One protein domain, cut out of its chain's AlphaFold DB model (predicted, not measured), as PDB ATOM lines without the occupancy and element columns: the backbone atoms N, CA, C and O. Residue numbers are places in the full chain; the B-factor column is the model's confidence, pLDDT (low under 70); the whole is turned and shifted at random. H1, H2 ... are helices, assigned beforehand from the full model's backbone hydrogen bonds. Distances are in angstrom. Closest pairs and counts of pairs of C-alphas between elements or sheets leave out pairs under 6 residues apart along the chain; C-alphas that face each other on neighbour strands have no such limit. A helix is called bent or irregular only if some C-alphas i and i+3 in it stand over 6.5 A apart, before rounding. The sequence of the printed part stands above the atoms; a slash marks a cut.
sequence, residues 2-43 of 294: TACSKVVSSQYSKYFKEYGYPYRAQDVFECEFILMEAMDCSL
ATOM      1  N   THR A   2      -4.445  17.328  12.465       54.06
ATOM      2  CA  THR A   2      -3.456  18.434  12.452       54.06
ATOM      3  C   THR A   2      -3.965  19.768  11.891       54.06
ATOM      4  O   THR A   2      -3.528  20.818  12.356       54.06
ATOM      5  N   ALA A   3      -4.898  19.763  10.935       54.72
ATOM      6  CA  ALA A   3      -5.474  20.999  10.388       54.72
ATOM      7  C   ALA A   3      -6.318  21.764  11.425       54.72
ATOM      8  O   ALA A   3      -6.148  22.970  11.581       54.72
ATOM      9  N   CYS A   4      -7.163  21.056  12.184       56.12
ATOM     10  CA  CYS A   4      -8.018  21.664  13.207       56.12
ATOM     11  C   CYS A   4      -7.180  22.267  14.344       56.12
ATOM     12  O   CYS A   4      -7.392  23.412  14.718       56.12
ATOM     13  N   SER A   5      -6.141  21.553  14.795       62.03
ATOM     14  CA  SER A   5      -5.203  22.071  15.798       62.03
ATOM     15  C   SER A   5      -4.535  23.376  15.347       62.03
ATOM     16  O   SER A   5      -4.546  24.337  16.102       62.03
ATOM     17  N   LYS A   6      -4.059  23.474  14.096       66.06
ATOM     18  CA  LYS A   6      -3.463  24.718  13.571       66.06
ATOM     19  C   LYS A   6      -4.456  25.882  13.504       66.06
ATOM     20  O   LYS A   6      -4.091  27.003  13.849       66.06
ATOM     21  N   VAL A   7      -5.692  25.629  13.069       67.50
ATOM     22  CA  VAL A   7      -6.746  26.659  13.003       67.50
ATOM     23  C   VAL A   7      -7.107  27.138  14.404       67.50
ATOM     24  O   VAL A   7      -7.167  28.341  14.639       67.50
ATOM     25  N   VAL A   8      -7.283  26.210  15.340       68.25
ATOM     26  CA  VAL A   8      -7.615  26.519  16.728       68.25
ATOM     27  C   VAL A   8      -6.482  27.294  17.388       68.25
ATOM     28  O   VAL A   8      -6.739  28.363  17.917       68.25
ATOM     29  N   SER A   9      -5.227  26.856  17.276       65.94
ATOM     30  CA  SER A   9      -4.084  27.605  17.811       65.94
ATOM     31  C   SER A   9      -3.967  29.001  17.188       65.94
ATOM     32  O   SER A   9      -3.763  29.976  17.901       65.94
ATOM     33  N   SER A  10      -4.148  29.120  15.868       69.88
ATOM     34  CA  SER A  10      -4.040  30.402  15.163       69.88
ATOM     35  C   SER A  10      -5.152  31.382  15.533       69.88
ATOM     36  O   SER A  10      -4.876  32.563  15.725       69.88
ATOM     37  N   GLN A  11      -6.405  30.927  15.615       75.12
ATOM     38  CA  GLN A  11      -7.537  31.803  15.920       75.12
ATOM     39  C   GLN A  11      -7.647  32.069  17.424       75.12
ATOM     40  O   GLN A  11      -7.910  33.200  17.816       75.12
ATOM     41  N   TYR A  12      -7.378  31.074  18.274       75.75
ATOM     42  CA  TYR A  12      -7.438  31.224  19.729       75.75
ATOM     43  C   TYR A  12      -6.447  32.279  20.221       75.75
ATOM     44  O   TYR A  12      -6.837  33.171  20.968       75.75
ATOM     45  N   SER A  13      -5.210  32.268  19.716       75.81
ATOM     46  CA  SER A  13      -4.205  33.276  20.072       75.81
ATOM     47  C   SER A  13      -4.548  34.696  19.603       75.81
ATOM     48  O   SER A  13      -4.004  35.652  20.151       75.81
ATOM     49  N   LYS A  14      -5.449  34.877  18.621       78.94
ATOM     50  CA  LYS A  14      -5.913  36.222  18.224       78.94
ATOM     51  C   LYS A  14      -6.806  36.856  19.286       78.94
ATOM     52  O   LYS A  14      -6.655  38.044  19.558       78.94
ATOM     53  N   TYR A  15      -7.714  36.073  19.865       76.94
ATOM     54  CA  TYR A  15      -8.670  36.547  20.869       76.94
ATOM     55  C   TYR A  15      -8.102  36.471  22.293       76.94
ATOM     56  O   TYR A  15      -8.362  37.348  23.109       76.94
ATOM     57  N   PHE A  16      -7.271  35.467  22.575       76.12
ATOM     58  CA  PHE A  16      -6.656  35.226  23.878       76.12
ATOM     59  C   PHE A  16      -5.130  35.250  23.742       76.12
ATOM     60  O   PHE A  16      -4.474  34.215  23.656       76.12
ATOM     61  N   LYS A  17      -4.557  36.461  23.695       76.44
ATOM     62  CA  LYS A  17      -3.114  36.684  23.470       76.44
ATOM     63  C   LYS A  17      -2.223  36.163  24.603       76.44
ATOM     64  O   LYS A  17      -1.079  35.803  24.355       76.44
ATOM     65  N   GLU A  18      -2.741  36.130  25.829       73.69
ATOM     66  CA  GLU A  18      -1.977  35.781  27.038       73.69
ATOM     67  C   GLU A  18      -2.001  34.289  27.388       73.69
ATOM     68  O   GLU A  18      -1.197  33.838  28.201       73.69
ATOM     69  N   TYR A  19      -2.882  33.501  26.768       69.19
ATOM     70  CA  TYR A  19      -3.072  32.096  27.118       69.19
ATOM     71  C   TYR A  19      -2.917  31.203  25.888       69.19
ATOM     72  O   TYR A  19      -3.562  31.405  24.860       69.19
ATOM     73  N   GLY A  20      -2.073  30.172  25.999       75.69
ATOM     74  CA  GLY A  20      -2.051  29.081  25.026       75.69
ATOM     75  C   GLY A  20      -3.377  28.319  25.038       75.69
ATOM     76  O   GLY A  20      -4.082  28.326  26.046       75.69
ATOM     77  N   TYR A  21      -3.724  27.662  23.928       80.06
ATOM     78  CA  TYR A  21      -4.924  26.826  23.857       80.06
ATOM     79  C   TYR A  21      -4.821  25.679  24.884       80.06
ATOM     80  O   TYR A  21      -3.953  24.818  24.716       80.06
ATOM     81  N   PRO A  22      -5.649  25.661  25.947       81.12
ATOM     82  CA  PRO A  22      -5.417  24.786  27.097       81.12
ATOM     83  C   PRO A  22      -6.073  23.406  26.955       81.12
ATOM     84  O   PRO A  22      -5.852  22.544  27.802       81.12
ATOM     85  N   TYR A  23      -6.880  23.191  25.913       83.56
ATOM     86  CA  TYR A  23      -7.688  21.983  25.760       83.56
ATOM     87  C   TYR A  23      -6.979  20.926  24.910       83.56
ATOM     88  O   TYR A  23      -6.355  21.213  23.885       83.56
ATOM     89  N   ARG A  24      -7.102  19.670  25.326       86.38
ATOM     90  CA  ARG A  24      -6.649  18.495  24.579       86.38
ATOM     91  C   ARG A  24      -7.773  18.020  23.659       86.38
ATOM     92  O   ARG A  24      -8.941  18.334  23.853       86.38
ATOM     93  N   ALA A  25      -7.433  17.195  22.667       84.81
ATOM     94  CA  ALA A  25      -8.436  16.607  21.771       84.81
ATOM     95  C   ALA A  25      -9.512  15.796  22.526       84.81
ATOM     96  O   ALA A  25     -10.661  15.774  22.105       84.81
ATOM     97  N   GLN A  26      -9.146  15.172  23.654       88.88
ATOM     98  CA  GLN A  26     -10.072  14.434  24.523       88.88
ATOM     99  C   GLN A  26     -11.174  15.343  25.085       88.88
ATOM    100  O   GLN A  26     -12.343  14.982  25.004       88.88
ATOM    101  N   ASP A  27     -10.808  16.543  25.538       89.38
ATOM    102  CA  ASP A  27     -11.751  17.524  26.082       89.38
ATOM    103  C   ASP A  27     -12.741  17.993  25.000       89.38
ATOM    104  O   ASP A  27     -13.916  18.221  25.272       89.38
ATOM    105  N   VAL A  28     -12.287  18.084  23.742       88.88
ATOM    106  CA  VAL A  28     -13.144  18.448  22.601       88.88
ATOM    107  C   VAL A  28     -14.147  17.337  22.282       88.88
ATOM    108  O   VAL A  28     -15.308  17.642  22.029       88.88
ATOM    109  N   PHE A  29     -13.735  16.067  22.326       91.56
ATOM    110  CA  PHE A  29     -14.645  14.937  22.091       91.56
ATOM    111  C   PHE A  29     -15.694  14.788  23.196       91.56
ATOM    112  O   PHE A  29     -16.846  14.474  22.906       91.56
ATOM    113  N   GLU A  30     -15.324  15.037  24.453       93.69
ATOM    114  CA  GLU A  30     -16.286  15.053  25.558       93.69
ATOM    115  C   GLU A  30     -17.312  16.182  25.376       93.69
ATOM    116  O   GLU A  30     -18.516  15.943  25.466       93.69
ATOM    117  N   CYS A  31     -16.857  17.385  25.002       92.62
ATOM    118  CA  CYS A  31     -17.750  18.491  24.645       92.62
ATOM    119  C   CYS A  31     -18.675  18.145  23.467       92.62
ATOM    120  O   CYS A  31     -19.860  18.473  23.502       92.62
ATOM    121  N   GLU A  32     -18.153  17.489  22.426       93.62
ATOM    122  CA  GLU A  32     -18.932  17.046  21.265       93.62
ATOM    123  C   GLU A  32     -20.028  16.056  21.675       93.62
ATOM    124  O   GLU A  32     -21.177  16.199  21.256       93.62
ATOM    125  N   PHE A  33     -19.703  15.093  22.541       94.88
ATOM    126  CA  PHE A  33     -20.667  14.128  23.063       94.88
ATOM    127  C   PHE A  33     -21.788  14.805  23.862       94.88
ATOM    128  O   PHE A  33     -22.964  14.565  23.587       94.88
ATOM    129  N   ILE A  34     -21.432  15.710  24.781       96.50
ATOM    130  CA  ILE A  34     -22.399  16.492  25.568       96.50
ATOM    131  C   ILE A  34     -23.305  17.317  24.645       96.50
ATOM    132  O   ILE A  34     -24.513  17.405  24.864       96.50
ATOM    133  N   LEU A  35     -22.744  17.913  23.590       94.44
ATOM    134  CA  LEU A  35     -23.504  18.714  22.637       94.44
ATOM    135  C   LEU A  35     -24.482  17.861  21.811       94.44
ATOM    136  O   LEU A  35     -25.614  18.287  21.580       94.44
ATOM    137  N   MET A  36     -24.073  16.664  21.381       94.88
ATOM    138  CA  MET A  36     -24.961  15.730  20.678       94.88
ATOM    139  C   MET A  36     -26.131  15.283  21.559       94.88
ATOM    140  O   MET A  36     -27.264  15.246  21.075       94.88
ATOM    141  N   GLU A  37     -25.872  14.995  22.838       96.06
ATOM    142  CA  GLU A  37     -26.912  14.658  23.817       96.06
ATOM    143  C   GLU A  37     -27.867  15.838  24.043       96.06
ATOM    144  O   GLU A  37     -29.079  15.669  23.972       96.06
ATOM    145  N   ALA A  38     -27.343  17.054  24.223       95.56
ATOM    146  CA  ALA A  38     -28.158  18.249  24.444       95.56
ATOM    147  C   ALA A  38     -29.079  18.603  23.261       95.56
ATOM    148  O   ALA A  38     -30.118  19.233  23.458       95.56
ATOM    149  N   MET A  39     -28.703  18.222  22.035       93.00
ATOM    150  CA  MET A  39     -29.518  18.415  20.830       93.00
ATOM    151  C   MET A  39     -30.404  17.205  20.494       93.00
ATOM    152  O   MET A  39     -31.018  17.203  19.426       93.00
ATOM    153  N   ASP A  40     -30.446  16.166  21.338       94.81
ATOM    154  CA  ASP A  40     -31.132  14.891  21.066       94.81
ATOM    155  C   ASP A  40     -30.766  14.303  19.681       94.81
ATOM    156  O   ASP A  40     -31.601  13.732  18.976       94.81
ATOM    157  N   CYS A  41     -29.516  14.492  19.239       92.25
ATOM    158  CA  CYS A  41     -29.036  14.136  17.896       92.25
ATOM    159  C   CYS A  41     -29.836  14.755  16.721       92.25
ATOM    160  O   CYS A  41     -29.755  14.274  15.586       92.25
ATOM    161  N   SER A  42     -30.568  15.852  16.942       92.75
ATOM    162  CA  SER A  42     -31.265  16.608  15.895       92.75
ATOM    163  C   SER A  42     -30.295  17.508  15.111       92.75
ATOM    164  O   SER A  42     -30.292  18.728  15.259       92.75
ATOM    165  N   LEU A  43     -29.462  16.900  14.261       90.56
ATOM    166  CA  LEU A  43     -28.363  17.576  13.547       90.56
ATOM    167  C   LEU A  43     -28.719  18.087  12.138       90.56
ATOM    168  O   LEU A  43     -27.890  18.710  11.475       90.56
TER     169      LEU A  43
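What this domain is: This is residues 2 to 43 of the 294 residues of the protein "Cyclin_C_2 domain-containing protein" of Sparganum proliferum (UniProt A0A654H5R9). Two equally long helices are set apart in an open, L-like arrangement, H2 running off sideways from the body of H1 and making much of the length. After H1 the link, residues 16 to 24, folds back in an arc to reach the start of H2. The printed part has 42 residues with two named helices, H1 then H2, and no named strand; its class is all helix. It is loose, with a radius of gyration of the C-alphas of 12.8 A, and elongated, spanning 36 by 20 by 17 A.

Where its parts are: H1, residues 2 to 15, measures 20.6 A from C-alpha 2 at (-3.456, 18.434, 12.452) to C-alpha 15 at (-8.670, 36.547, 20.869), with y and z rising. H2, residues 25 to 38, measures 20.0 A and runs toward lower x, from C-alpha 25 at (-8.436, 16.607, 21.771) to C-alpha 38 at (-28.158, 18.249, 24.444).

How they stand to each other: H1 and H2 are apart: no C-alpha of the one is within 8 A of the other. They form no hairpin. Residues 14 to 19, of which 14 and 15 belong to H1, stand free. Residues 26 to 32 of H2 stand free, and so do residues 34 to 40, of which 34 to 38 belong to H2. In H2 every O i to N i+4 pair is within hydrogen-bond range; in H1, 8 of 10 are. Neither helix is bent.

The domain as a whole: The two C-alphas farthest apart, those of Glu 18 and Ser 42, are 36.7 A apart. The C-alphas of Thr 2 and Leu 43, the first and last printed, are 24.9 A apart. The printed part has no cut. The link from H1 to H2 has 9 residues and is short. The mean pLDDT of the printed part is 81.2; residues 2 to 10 and residue 19 are under 70. The mean is 68 in H1 and 93 in H2.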